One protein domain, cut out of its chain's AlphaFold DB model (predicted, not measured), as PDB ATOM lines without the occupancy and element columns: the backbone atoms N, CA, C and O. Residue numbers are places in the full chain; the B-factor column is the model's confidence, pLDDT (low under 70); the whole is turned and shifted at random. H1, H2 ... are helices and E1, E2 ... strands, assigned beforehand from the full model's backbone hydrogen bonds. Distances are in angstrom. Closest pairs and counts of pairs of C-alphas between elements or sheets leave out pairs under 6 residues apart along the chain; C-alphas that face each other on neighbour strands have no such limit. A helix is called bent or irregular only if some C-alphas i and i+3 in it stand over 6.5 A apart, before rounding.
ATOM      1  N   SER A   4     167.076  11.976 183.478       62.28
ATOM      2  CA  SER A   4     166.337  13.191 183.852       62.28
ATOM      3  C   SER A   4     166.295  13.459 185.361       62.28
ATOM      4  O   SER A   4     166.182  14.600 185.801       62.28
ATOM      5  N   MET A   5     166.375  12.406 186.171       61.28
ATOM      6  CA  MET A   5     166.384  12.486 187.629       61.28
ATOM      7  C   MET A   5     167.783  12.815 188.144       61.28
ATOM      8  O   MET A   5     167.930  13.643 189.035       61.28
ATOM      9  N   TYR A   6     168.801  12.220 187.527       66.00
ATOM     10  CA  TYR A   6     170.193  12.553 187.780       66.00
ATOM     11  C   TYR A   6     170.486  14.031 187.475       66.00
ATOM     12  O   TYR A   6     171.014  14.741 188.325       66.00
ATOM     13  N   GLU A   7     170.040  14.535 186.321       66.69
ATOM     14  CA  GLU A   7     170.221  15.941 185.942       66.69
ATOM     15  C   GLU A   7     169.567  16.921 186.921       66.69
ATOM     16  O   GLU A   7     170.147  17.965 187.201       66.69
ATOM     17  N   ARG A   8     168.394  16.575 187.466       67.06
ATOM     18  CA  ARG A   8     167.702  17.385 188.479       67.06
ATOM     19  C   ARG A   8     168.451  17.433 189.804       67.06
ATOM     20  O   ARG A   8     168.506  18.488 190.425       67.06
ATOM     21  N   ILE A   9     169.028  16.310 190.234       69.06
ATOM     22  CA  ILE A   9     169.890  16.280 191.424       69.06
ATOM     23  C   ILE A   9     171.113  17.153 191.178       69.06
ATOM     24  O   ILE A   9     171.429  17.982 192.027       69.06
ATOM     25  N   CYS A  10     171.758  17.019 190.014       69.69
ATOM     26  CA  CYS A  10     172.909  17.838 189.652       69.69
ATOM     27  C   CYS A  10     172.583  19.334 189.645       69.69
ATOM     28  O   CYS A  10     173.338  20.131 190.186       69.69
ATOM     29  N   GLU A  11     171.436  19.723 189.093       71.75
ATOM     30  CA  GLU A  11     170.979  21.113 189.085       71.75
ATOM     31  C   GLU A  11     170.718  21.647 190.504       71.75
ATOM     32  O   GLU A  11     171.186  22.731 190.843       71.75
ATOM     33  N   ALA A  12     170.060  20.861 191.363       66.50
ATOM     34  CA  ALA A  12     169.759  21.242 192.747       66.50
ATOM     35  C   ALA A  12     171.004  21.347 193.650       66.50
ATOM     36  O   ALA A  12     171.021  22.113 194.607       66.50
ATOM     37  N   THR A  13     172.054  20.589 193.342       63.34
ATOM     38  CA  THR A  13     173.328  20.566 194.082       63.34
ATOM     39  C   THR A  13     174.415  21.435 193.442       63.34
ATOM     40  O   THR A  13     175.545  21.448 193.925       63.34
ATOM     41  N   ALA A  14     174.103  22.136 192.343       64.56
ATOM     42  CA  ALA A  14     175.073  22.830 191.489       64.56
ATOM     43  C   ALA A  14     176.242  21.936 191.006       64.56
ATOM     44  O   ALA A  14     177.342  22.416 190.730       64.56
ATOM     45  N   ILE A  15     176.008  20.627 190.879       65.31
ATOM     46  CA  ILE A  15     176.973  19.658 190.358       65.31
ATOM     47  C   ILE A  15     176.969  19.703 188.832       65.31
ATOM     48  O   ILE A  15     175.927  19.757 188.176       65.31
ATOM     49  N   ASN A  16     178.157  19.602 188.238       65.06
ATOM     50  CA  ASN A  16     178.280  19.419 186.800       65.06
ATOM     51  C   ASN A  16     177.637  18.083 186.382       65.06
ATOM     52  O   ASN A  16     178.004  17.038 186.900       65.06
ATOM     53  N   LYS A  17     176.734  18.083 185.398       65.94
ATOM     54  CA  LYS A  17     176.102  16.858 184.865       65.94
ATOM     55  C   LYS A  17     177.111  15.826 184.342       65.94
ATOM     56  O   LYS A  17     176.786  14.648 184.263       65.94
ATOM     57  N   ALA A  18     178.326  16.253 183.998       61.31
ATOM     58  CA  ALA A  18     179.428  15.369 183.635       61.31
ATOM     59  C   ALA A  18     180.073  14.663 184.845       61.31
ATOM     60  O   ALA A  18     180.958  13.839 184.662       61.31
ATOM     61  N   TYR A  19     179.637  14.942 186.075       58.84
ATOM     62  CA  TYR A  19     180.002  14.181 187.268       58.84
ATOM     63  C   TYR A  19     179.539  12.712 187.147       58.84
ATOM     64  O   TYR A  19     178.592  12.420 186.417       58.84
ATOM     65  N   PRO A  20     180.211  11.745 187.792       57.66
ATOM     66  CA  PRO A  20     181.628  11.783 188.164       57.66
ATOM     67  C   PRO A  20     182.567  11.650 186.938       57.66
ATOM     68  O   PRO A  20     183.781  11.732 187.085       57.66
ATOM     69  N   MET A  21     182.019  11.469 185.728       53.94
ATOM     70  CA  MET A  21     182.736  11.111 184.492       53.94
ATOM     71  C   MET A  21     183.824  12.099 184.030       53.94
ATOM     72  O   MET A  21     184.713  11.705 183.284       53.94
ATOM     73  N   SER A  22     183.787  13.370 184.436       51.66
ATOM     74  CA  SER A  22     184.717  14.404 183.951       51.66
ATOM     75  C   SER A  22     186.008  14.566 184.767       51.66
ATOM     76  O   SER A  22     186.648  15.614 184.680       51.66
ATOM     77  N   GLY A  23     186.389  13.591 185.602       49.22
ATOM     78  CA  GLY A  23     187.657  13.614 186.358       49.22
ATOM     79  C   GLY A  23     187.781  14.743 187.396       49.22
ATOM     80  O   GLY A  23     188.789  14.862 188.087       49.22
ATOM     81  N   SER A  24     186.745  15.573 187.540       47.84
ATOM     82  CA  SER A  24     186.642  16.598 188.574       47.84
ATOM     83  C   SER A  24     186.059  15.956 189.826       47.84
ATOM     84  O   SER A  24     184.844  15.823 189.973       47.84
ATOM     85  N   ARG A  25     186.969  15.522 190.702       53.53
ATOM     86  CA  ARG A  25     186.728  14.931 192.025       53.53
ATOM     87  C   ARG A  25     186.141  15.964 192.986       53.53
ATOM     88  O   ARG A  25     186.830  16.454 193.877       53.53
ATOM     89  N   MET A  26     184.889  16.354 192.785       55.19
ATOM     90  CA  MET A  26     184.201  17.198 193.753       55.19
ATOM     91  C   MET A  26     183.461  16.291 194.730       55.19
ATOM     92  O   MET A  26     182.410  15.749 194.398       55.19
ATOM     93  N   LYS A  27     184.041  16.095 195.921       61.41
ATOM     94  CA  LYS A  27     183.327  15.452 197.025       61.41
ATOM     95  C   LYS A  27     182.100  16.308 197.324       61.41
ATOM     96  O   LYS A  27     182.222  17.510 197.551       61.41
ATOM     97  N   LEU A  28     180.929  15.692 197.246       64.94
ATOM     98  CA  LEU A  28     179.683  16.360 197.577       64.94
ATOM     99  C   LEU A  28     179.599  16.458 199.090       64.94
ATOM    100  O   LEU A  28     179.824  15.469 199.778       64.94
ATOM    101  N   GLU A  29     179.288  17.644 199.596       75.38
ATOM    102  CA  GLU A  29     178.982  17.795 201.012       75.38
ATOM    103  C   GLU A  29     177.698  17.017 201.315       75.38
ATOM    104  O   GLU A  29     176.657  17.247 200.688       75.38
ATOM    105  N   HIS A  30     177.778  16.106 202.286       80.69
ATOM    106  CA  HIS A  30     176.682  15.229 202.694       80.69
ATOM    107  C   HIS A  30     175.356  15.979 202.879       80.69
ATOM    108  O   HIS A  30     174.312  15.570 202.369       80.69
ATOM    109  N   SER A  31     175.405  17.119 203.577       82.81
ATOM    110  CA  SER A  31     174.242  17.963 203.860       82.81
ATOM    111  C   SER A  31     173.615  18.548 202.592       82.81
ATOM    112  O   SER A  31     172.395  18.525 202.452       82.81
ATOM    113  N   ALA A  32     174.429  19.004 201.638       81.12
ATOM    114  CA  ALA A  32     173.947  19.547 200.370       81.12
ATOM    115  C   ALA A  32     173.273  18.464 199.514       81.12
ATOM    116  O   ALA A  32     172.231  18.699 198.897       81.12
ATOM    117  N   LEU A  33     173.835  17.252 199.509       81.75
ATOM    118  CA  LEU A  33     173.254  16.117 198.801       81.75
ATOM    119  C   LEU A  33     171.933  15.670 199.440       81.75
ATOM    120  O   LEU A  33     170.955  15.430 198.731       81.75
ATOM    121  N   GLN A  34     171.885  15.603 200.769       86.38
ATOM    122  CA  GLN A  34     170.671  15.305 201.522       86.38
ATOM    123  C   GLN A  34     169.557  16.322 201.221       86.38
ATOM    124  O   GLN A  34     168.438  15.925 200.890       86.38
ATOM    125  N   GLU A  35     169.849  17.624 201.271       86.06
ATOM    126  CA  GLU A  35     168.869  18.670 200.959       86.06
ATOM    127  C   GLU A  35     168.361  18.578 199.519       86.06
ATOM    128  O   GLU A  35     167.151  18.633 199.286       86.06
ATOM    129  N   ALA A  36     169.252  18.366 198.550       83.62
ATOM    130  CA  ALA A  36     168.864  18.234 197.151       83.62
ATOM    131  C   ALA A  36     167.999  16.997 196.885       83.62
ATOM    132  O   ALA A  36     167.050  17.061 196.102       83.62
ATOM    133  N   LEU A  37     168.271  15.876 197.559       85.75
ATOM    134  CA  LEU A  37     167.426  14.685 197.482       85.75
ATOM    135  C   LEU A  37     166.010  14.980 197.992       85.75
ATOM    136  O   LEU A  37     165.034  14.596 197.346       85.75
ATOM    137  N   VAL A  38     165.869  15.720 199.095       88.19
ATOM    138  CA  VAL A  38     164.547  16.141 199.582       88.19
ATOM    139  C   VAL A  38     163.882  17.127 198.618       88.19
ATOM    140  O   VAL A  38     162.694  16.984 198.350       88.19
ATOM    141  N   GLN A  39     164.611  18.087 198.047       85.38
ATOM    142  CA  GLN A  39     164.035  19.060 197.111       85.38
ATOM    143  C   GLN A  39     163.560  18.422 195.799       85.38
ATOM    144  O   GLN A  39     162.486  18.756 195.300       85.38
ATOM    145  N   VAL A  40     164.343  17.500 195.233       83.19
ATOM    146  CA  VAL A  40     164.053  16.891 193.925       83.19
ATOM    147  C   VAL A  40     162.975  15.820 194.027       83.19
ATOM    148  O   VAL A  40     162.134  15.705 193.133       83.19
ATOM    149  N   PHE A  41     163.011  15.017 195.091       82.81
ATOM    150  CA  PHE A  41     162.113  13.878 195.231       82.81
ATOM    151  C   PHE A  41     160.952  14.141 196.177       82.81
ATOM    152  O   PHE A  41     159.876  13.585 195.959       82.81
ATOM    153  N   GLY A  42     161.151  14.948 197.219       85.38
ATOM    154  CA  GLY A  42     160.157  15.230 198.249       85.38
ATOM    155  C   GLY A  42     159.427  13.966 198.694       85.38
ATOM    156  O   GLY A  42     160.033  12.940 198.998       85.38
ATOM    157  N   GLN A  43     158.099  14.009 198.627       85.44
ATOM    158  CA  GLN A  43     157.225  12.894 198.991       85.44
ATOM    159  C   GLN A  43     157.381  11.642 198.116       85.44
ATOM    160  O   GLN A  43     156.971  10.564 198.536       85.44
ATOM    161  N   SER A  44     158.035  11.729 196.958       84.31
ATOM    162  CA  SER A  44     158.346  10.592 196.084       84.31
ATOM    163  C   SER A  44     159.728   9.977 196.328       84.31
ATOM    164  O   SER A  44     160.119   9.056 195.609       84.31
ATOM    165  N   LEU A  45     160.493  10.461 197.316       84.06
ATOM    166  CA  LEU A  45     161.787   9.874 197.668       84.06
ATOM    167  C   LEU A  45     161.603   8.389 198.033       84.06
ATOM    168  O   LEU A  45     160.785   8.095 198.904       84.06
ATOM    169  N   PRO A  46     162.310   7.439 197.406       81.75
ATOM    170  CA  PRO A  46     162.189   6.035 197.774       81.75
ATOM    171  C   PRO A  46     162.563   5.819 199.245       81.75
ATOM    172  O   PRO A  46     163.270   6.623 199.846       81.75
ATOM    173  N   LEU A  47     162.074   4.732 199.830       83.56
ATOM    174  CA  LEU A  47     162.461   4.319 201.172       83.56
ATOM    175  C   LEU A  47     163.661   3.379 201.061       83.56
ATOM    176  O   LEU A  47     163.651   2.428 200.273       83.56
ATOM    177  N   ALA A  48     164.689   3.651 201.854       81.94
ATOM    178  CA  ALA A  48     165.800   2.751 202.085       81.94
ATOM    179  C   ALA A  48     165.451   1.848 203.273       81.94
ATOM    180  O   ALA A  48     165.344   2.302 204.413       81.94
ATOM    181  N   ILE A  49     165.263   0.558 203.001       81.19
ATOM    182  CA  ILE A  49     165.111  -0.470 204.027       81.19
ATOM    183  C   ILE A  49     166.478  -1.104 204.232       81.19
ATOM    184  O   ILE A  49     167.046  -1.682 203.304       81.19
ATOM    185  N   ILE A  50     166.994  -0.966 205.447       80.62
ATOM    186  CA  ILE A  50     168.251  -1.566 205.876       80.62
ATOM    187  C   ILE A  50     167.927  -2.956 206.421       80.62
ATOM    188  O   ILE A  50     167.169  -3.085 207.380       80.62
ATOM    189  N   GLU A  51     168.480  -3.984 205.795       81.12
ATOM    190  CA  GLU A  51     168.397  -5.373 206.233       81.12
ATOM    191  C   GLU A  51     169.797  -5.835 206.631       81.12
ATOM    192  O   GLU A  51     170.723  -5.811 205.820       81.12
ATOM    193  N   GLU A  52     169.963  -6.268 207.874       79.56
ATOM    194  CA  GLU A  52     171.186  -6.947 208.295       79.56
ATOM    195  C   GLU A  52     171.174  -8.370 207.730       79.56
ATOM    196  O   GLU A  52     170.211  -9.119 207.910       79.56
ATOM    197  N   ILE A  53     172.233  -8.732 207.011       81.25
ATOM    198  CA  ILE A  53     172.427 -10.064 206.437       81.25
ATOM    199  C   ILE A  53     173.723 -10.667 206.979       81.25
ATOM    200  O   ILE A  53     174.612  -9.952 207.445       81.25
ATOM    201  N   GLU A  54     173.863 -11.992 206.912       65.00
ATOM    202  CA  GLU A  54     175.136 -12.635 207.251       65.00
ATOM    203  C   GLU A  54     176.258 -12.076 206.363       65.00
ATOM    204  O   GLU A  54     176.244 -12.235 205.143       65.00
ATOM    205  N   GLY A  55     177.217 -11.387 206.985       73.75
ATOM    206  CA  GLY A  55     178.357 -10.777 206.301       73.75
ATOM    207  C   GLY A  55     178.180  -9.316 205.875       73.75
ATOM    208  O   GLY A  55     179.091  -8.782 205.247       73.75
ATOM    209  N   GLY A  56     177.074  -8.639 206.214       74.06
ATOM    210  CA  GLY A  56     176.970  -7.202 205.955       74.06
ATOM    211  C   GLY A  56     175.575  -6.597 206.066       74.06
ATOM    212  O   GLY A  56     174.661  -7.139 206.679       74.06
ATOM    213  N   ILE A  57     175.425  -5.428 205.450       73.38
ATOM    214  CA  ILE A  57     174.179  -4.668 205.417       73.38
ATOM    215  C   ILE A  57     173.679  -4.643 203.972       73.38
ATOM    216  O   ILE A  57     174.375  -4.165 203.077       73.38
ATOM    217  N   ASN A  58     172.465  -5.132 203.743       73.81
ATOM    218  CA  ASN A  58     171.765  -5.008 202.472       73.81
ATOM    219  C   ASN A  58     170.796  -3.822 202.531       73.81
ATOM    220  O   ASN A  58     169.989  -3.722 203.450       73.81
ATOM    221  N   ILE A  59     170.843  -2.926 201.544       73.44
ATOM    222  CA  ILE A  59     169.937  -1.772 201.494       73.44
ATOM    223  C   ILE A  59     168.999  -1.920 200.301       73.44
ATOM    224  O   ILE A  59     169.394  -1.759 199.145       73.44
ATOM    225  N   LYS A  60     167.726  -2.207 200.583       76.75
ATOM    226  CA  LYS A  60     166.665  -2.283 199.575       76.75
ATOM    227  C   LYS A  60     166.033  -0.919 199.364       76.75
ATOM    228  O   LYS A  60     165.699  -0.215 200.310       76.75
ATOM    229  N   ARG A  61     165.815  -0.574 198.096       78.31
ATOM    230  CA  ARG A  61     165.079   0.627 197.693       78.31
ATOM    231  C   ARG A  61     163.653   0.219 197.369       78.31
ATOM    232  O   ARG A  61     163.451  -0.548 196.429       78.31
ATOM    233  N   VAL A  62     162.682   0.731 198.114       79.94
ATOM    234  CA  VAL A  62     161.263   0.530 197.808       79.94
ATOM    235  C   VAL A  62     160.622   1.862 197.418       79.94
ATOM    236  O   VAL A  62     161.017   2.908 197.938       79.94
ATOM    237  N   PRO A  63     159.675   1.869 196.465       77.19
ATOM    238  CA  PRO A  63     158.948   3.085 196.123       77.19
ATOM    239  C   PRO A  63     158.223   3.631 197.356       77.19
ATOM    240  O   PRO A  63     157.796   2.866 198.222       77.19
ATOM    241  N   SER A  64     158.085   4.955 197.437       76.38
ATOM    242  CA  SER A  64     157.314   5.581 198.509       76.38
ATOM    243  C   SER A  64     155.873   5.075 198.460       76.38
ATOM    244  O   SER A  64     155.178   5.255 197.456       76.38
ATOM    245  N   SER A  65     155.414   4.460 199.545       65.38
ATOM    246  CA  SER A  65     153.991   4.237 199.795       65.38
ATOM    247  C   SER A  65     153.318   5.609 199.768       65.38
ATOM    248  O   SER A  65     153.826   6.512 200.423       65.38
ATOM    249  N   GLY A  66     152.229   5.799 199.019       63.66
ATOM    250  CA  GLY A  66     151.601   7.111 198.758       63.66
ATOM    251  C   GLY A  66     151.022   7.866 199.967       63.66
ATOM    252  O   GLY A  66     150.165   8.725 199.784       63.66
ATOM    253  N   ASN A  67     151.455   7.541 201.183       74.44
ATOM    254  CA  ASN A  67     151.172   8.293 202.392       74.44
ATOM    255  C   ASN A  67     152.107   9.501 202.479       74.44
ATOM    256  O   ASN A  67     153.292   9.415 202.155       74.44
ATOM    257  N   GLU A  68     151.568  10.617 202.957       80.12
ATOM    258  CA  GLU A  68     152.344  11.821 203.227       80.12
ATOM    259  C   GLU A  68     153.329  11.544 204.370       80.12
ATOM    260  O   GLU A  68     152.937  11.097 205.449       80.12
ATOM    261  N   ARG A  69     154.621  11.751 204.107       81.69
ATOM    262  CA  ARG A  69     155.692  11.557 205.083       81.69
ATOM    263  C   ARG A  69     156.003  12.856 205.792       81.69
ATOM    264  O   ARG A  69     156.017  13.928 205.180       81.69
ATOM    265  N   ASP A  70     156.308  12.736 207.075       87.88
ATOM    266  CA  ASP A  70     156.816  13.835 207.872       87.88
ATOM    267  C   ASP A  70     158.216  14.263 207.404       87.88
ATOM    268  O   ASP A  70     158.984  13.503 206.806       87.88
ATOM    269  N   ALA A  71     158.552  15.525 207.673       86.38
ATOM    270  CA  ALA A  71     159.820  16.110 207.251       86.38
ATOM    271  C   ALA A  71     161.034  15.384 207.856       86.38
ATOM    272  O   ALA A  71     162.092  15.346 207.231       86.38
ATOM    273  N   VAL A  72     160.886  14.800 209.050       88.19
ATOM    274  CA  VAL A  72     161.967  14.079 209.729       88.19
ATOM    275  C   VAL A  72     162.257  12.763 209.012       88.19
ATOM    276  O   VAL A  72     163.424  12.479 208.738       88.19
ATOM    277  N   ASP A  73     161.228  11.994 208.644       87.00
ATOM    278  CA  ASP A  73     161.400  10.772 207.854       87.00
ATOM    279  C   ASP A  73     162.032  11.071 206.488       87.00
ATOM    280  O   ASP A  73     163.023  10.442 206.122       87.00
ATOM    281  N   LEU A  74     161.557  12.100 205.780       87.88
ATOM    282  CA  LEU A  74     162.134  12.510 204.494       87.88
ATOM    283  C   LEU A  74     163.619  12.858 204.592       87.88
ATOM    284  O   LEU A  74     164.416  12.391 203.777       87.88
ATOM    285  N   GLN A  75     163.992  13.650 205.596       88.00
ATOM    286  CA  GLN A  75     165.382  14.020 205.844       88.00
ATOM    287  C   GLN A  75     166.230  12.795 206.190       88.00
ATOM    288  O   GLN A  75     167.315  12.614 205.640       88.00
ATOM    289  N   ARG A  76     165.715  11.900 207.037       88.50
ATOM    290  CA  ARG A  76     166.395  10.654 207.397       88.50
ATOM    291  C   ARG A  76     166.629   9.762 206.177       88.50
ATOM    292  O   ARG A  76     167.738   9.266 205.991       88.50
ATOM    293  N   GLN A  77     165.608   9.561 205.349       88.38
ATOM    294  CA  GLN A  77     165.716   8.764 204.126       88.38
ATOM    295  C   GLN A  77     166.713   9.398 203.155       88.38
ATOM    296  O   GLN A  77     167.581   8.705 202.630       88.38
ATOM    297  N   ALA A  78     166.661  10.718 202.972       87.81
ATOM    298  CA  ALA A  78     167.609  11.432 202.126       87.81
ATOM    299  C   ALA A  78     169.055  11.281 202.616       87.81
ATOM    300  O   ALA A  78     169.934  11.023 201.799       87.81
ATOM    301  N   GLY A  79     169.298  11.336 203.929       86.00
ATOM    302  CA  GLY A  79     170.623  11.097 204.511       86.00
ATOM    303  C   GLY A  79     171.142   9.676 204.258       86.00
ATOM    304  O   GLY A  79     172.311   9.482 203.928       86.00
ATOM    305  N   LEU A  80     170.272   8.658 204.315       85.75
ATOM    306  CA  LEU A  80     170.646   7.281 203.955       85.75
ATOM    307  C   LEU A  80     171.058   7.166 202.482       85.75
ATOM    308  O   LEU A  80     172.043   6.501 202.163       85.75
ATOM    309  N   PHE A  81     170.335   7.831 201.582       82.69
ATOM    310  CA  PHE A  81     170.699   7.866 200.168       82.69
ATOM    311  C   PHE A  81     171.964   8.685 199.900       82.69
ATOM    312  O   PHE A  81     172.756   8.277 199.054       82.69
ATOM    313  N   ALA A  82     172.187   9.779 200.630       84.44
ATOM    314  CA  ALA A  82     173.417  10.556 200.546       84.44
ATOM    315  C   ALA A  82     174.633   9.695 200.927       84.44
ATOM    316  O   ALA A  82     175.562   9.588 200.132       84.44
ATOM    317  N   ASN A  83     174.559   8.959 202.043       81.12
ATOM    318  CA  ASN A  83     175.604   8.012 202.454       81.12
ATOM    319  C   ASN A  83     175.874   6.926 201.399       81.12
ATOM    320  O   ASN A  83     177.019   6.557 201.165       81.12
ATOM    321  N   LEU A  84     174.831   6.402 200.744       76.12
ATOM    322  CA  LEU A  84     174.996   5.413 199.673       76.12
ATOM    323  C   LEU A  84     175.720   5.981 198.448       76.12
ATOM    324  O   LEU A  84     176.482   5.270 197.798       76.12
ATOM    325  N   ILE A  85     175.437   7.235 198.097       75.62
ATOM    326  CA  ILE A  85     176.071   7.917 196.965       75.62
ATOM    327  C   ILE A  85     177.533   8.240 197.302       75.62
ATOM    328  O   ILE A  85     178.401   8.017 196.460       75.62
ATOM    329  N   GLU A  86     177.812   8.693 198.526       74.06
ATOM    330  CA  GLU A  86     179.172   8.931 199.024       74.06
ATOM    331  C   GLU A  86     179.987   7.633 199.110       74.06
ATOM    332  O   GLU A  86     181.092   7.567 198.584       74.06
ATOM    333  N   GLY A  87     179.433   6.557 199.675       67.75
ATOM    334  CA  GLY A  87     180.131   5.271 199.758       67.75
ATOM    335  C   GLY A  87     180.430   4.657 198.385       67.75
ATOM    336  O   GLY A  87     181.486   4.061 198.185       67.75
ATOM    337  N   ALA A  88     179.538   4.835 197.404       66.00
ATOM    338  CA  ALA A  88     179.810   4.428 196.025       66.00
ATOM    339  C   ALA A  88     180.940   5.257 195.387       66.00
ATOM    340  O   ALA A  88     181.694   4.728 194.573       66.00
ATOM    341  N   TYR A  89     181.068   6.536 195.755       63.50
ATOM    342  CA  TYR A  89     182.179   7.383 195.326       63.50
ATOM    343  C   TYR A  89     183.510   6.882 195.896       63.50
ATOM    344  O   TYR A  89     184.464   6.715 195.135       63.50
ATOM    345  N   ASP A  90     183.557   6.576 197.193       63.16
ATOM    346  CA  ASP A  90     184.765   6.060 197.842       63.16
ATOM    347  C   ASP A  90     185.219   4.738 197.199       63.16
ATOM    348  O   ASP A  90     186.389   4.595 196.861       63.16
ATOM    349  N   GLN A  91     184.292   3.821 196.895       65.31
ATOM    350  CA  GLN A  91     184.620   2.554 196.223       65.31
ATOM    351  C   GLN A  91     185.160   2.730 194.795       65.31
ATOM    352  O   GLN A  91     186.039   1.977 194.373       65.31
ATOM    353  N   ILE A  92     184.633   3.691 194.026       64.44
ATOM    354  CA  ILE A  92     185.160   4.000 192.686       64.44
ATOM    355  C   ILE A  92     186.578   4.558 192.813       64.44
ATOM    356  O   ILE A  92     187.468   4.109 192.096       64.44
ATOM    357  N   LEU A  93     186.802   5.474 193.759       58.81
ATOM    358  CA  LEU A  93     188.118   6.047 194.026       58.81
ATOM    359  C   LEU A  93     189.130   4.974 194.453       58.81
ATOM    360  O   LEU A  93     190.248   4.952 193.948       58.81
ATOM    361  N   GLU A  94     188.743   4.076 195.362       63.12
ATOM    362  CA  GLU A  94     189.576   2.953 195.802       63.12
ATOM    363  C   GLU A  94     189.927   2.021 194.642       63.12
ATOM    364  O   GLU A  94     191.075   1.599 194.521       63.12
ATOM    365  N   ARG A  95     188.964   1.729 193.760       66.31
ATOM    366  CA  ARG A  95     189.197   0.900 192.576       66.31
ATOM    367  C   ARG A  95     190.154   1.566 191.587       66.31
ATOM    368  O   ARG A  95     191.090   0.907 191.154       66.31
ATOM    369  N   GLU A  96     189.964   2.848 191.280       62.69
ATOM    370  CA  GLU A  96     190.857   3.606 190.389       62.69
ATOM    371  C   GLU A  96     192.280   3.741 190.960       62.69
ATOM    372  O   GLU A  96     193.246   3.754 190.206       62.69
ATOM    373  N   LEU A  97     192.427   3.839 192.287       63.03
ATOM    374  CA  LEU A  97     193.733   3.854 192.962       63.03
ATOM    375  C   LEU A  97     194.400   2.471 193.009       63.03
ATOM    376  O   LEU A  97     195.624   2.390 193.098       63.03
ATOM    377  N   ALA A  98     193.604   1.400 193.012       67.25
ATOM    378  CA  ALA A  98     194.080   0.021 193.041       67.25
ATOM    379  C   ALA A  98     194.385  -0.546 191.645       67.25
ATOM    380  O   ALA A  98     195.100  -1.546 191.546       67.25
ATOM    381  N   GLU A  99     193.859   0.057 190.574       60.22
ATOM    382  CA  GLU A  99     194.250  -0.288 189.209       60.22
ATOM    383  C   GLU A  99     195.720   0.116 188.986       60.22
ATOM    384  O   GLU A  99     196.085   1.271 189.220       60.22
TER     385      GLU A  99
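This is residues 4 to 99 of the 106 residues of an uncharacterized protein of Methylocystaceae bacterium (UniProt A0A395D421). One long helix, H3, makes the longest axis of the model; the irregular helix H2 crosses its first half at a steep tilt, and the short H1 packs on H2 away from H3. From near H2 and the first half of H3, a two-stranded hairpin, E1 and E2, reaches away on the other side of H3 from H1, and its tip, residues 52 to 57, sticks out, as do residues 94 to 99 at the far end of H3. The printed part has 96 residues with three named helices and two named strands, in the order H1, H2, E1, E2, H3; the sheet, in the order E1, E2, is antiparallel, and the class is mixed, helices and strands. The whole is only just compact, close to loose, with a radius of gyration of the C-alphas of 14.6 A, and its C-alphas span 44 by 38 by 21 A.

Start at residues 4 to 12, which form H1, and go on to residues 30 to 44, which form H2. H1 touches residues 36 to 40 of H2 alone, and their closest C-alphas are those of Ala 12 and Ala 36, 5.4 A apart. The two helices run opposite ways at a steep tilt of 48 degrees. Next look at E1, residues 47 to 53, and E2, residues 56 to 62, which form an antiparallel hairpin with 152 degrees between their directions. Across it, N 47 and O 62 are 2.8 A apart and N 53 and O 56 are 2.9 A apart, both within hydrogen-bond range. The last element is H3, residues 71 to 98, which touches H2 with its residues 74 to 86 alone. Their closest C-alphas are those of Gln 34 and Ala 78, 5.0 A apart, and the helices run opposite ways at a steep tilt of 54 degrees. The closest C-alphas of E1 and H3 are those of Leu 47 and Gln 77, 6.3 A apart. H1 is apart from H3, E1 and E2, and H2 is apart from E2. In H1 and H3 every O i to N i+4 pair is within hydrogen-bond range; in H2, 9 of 11 are.

Find C-alpha 4 at (166.337, 13.191, 183.852); from there H1 runs 12.5 A to C-alpha 12. Residues 13 to 29 hold no named element. H2 then begins at C-alpha 30, at (176.682, 15.229, 202.694), and measures 20.0 A to C-alpha 44. It is irregular: C-alphas 40 and 43 are 9.4 A apart. E1 measures 18.3 A from C-alpha 47 to C-alpha 53, and E2 measures 19.3 A from C-alpha 56 to C-alpha 62. H3 begins at C-alpha 71 and runs 40.4 A to C-alpha 98 at (194.080, 0.021, 193.041).

Look for the two C-alphas farthest apart at Asn 67 and Glu 99, 45.9 A from each other. Without the stretches that stand free, the body has 84 residues and spans 40 by 27 by 21 A. The printed part runs from residue 4 to residue 99 and has no cut. The 17 residues between H1 and H2 make a long link; the links from H2 to E1 and from E1 to E2 are tight, and the link from E2 to H3, 8 residues, is short. The mean pLDDT of the printed part is 73.6. It is under 70 at 40 residues: 4 to 10, 12 to 28, 54, 65 to 66 and 87 to 99.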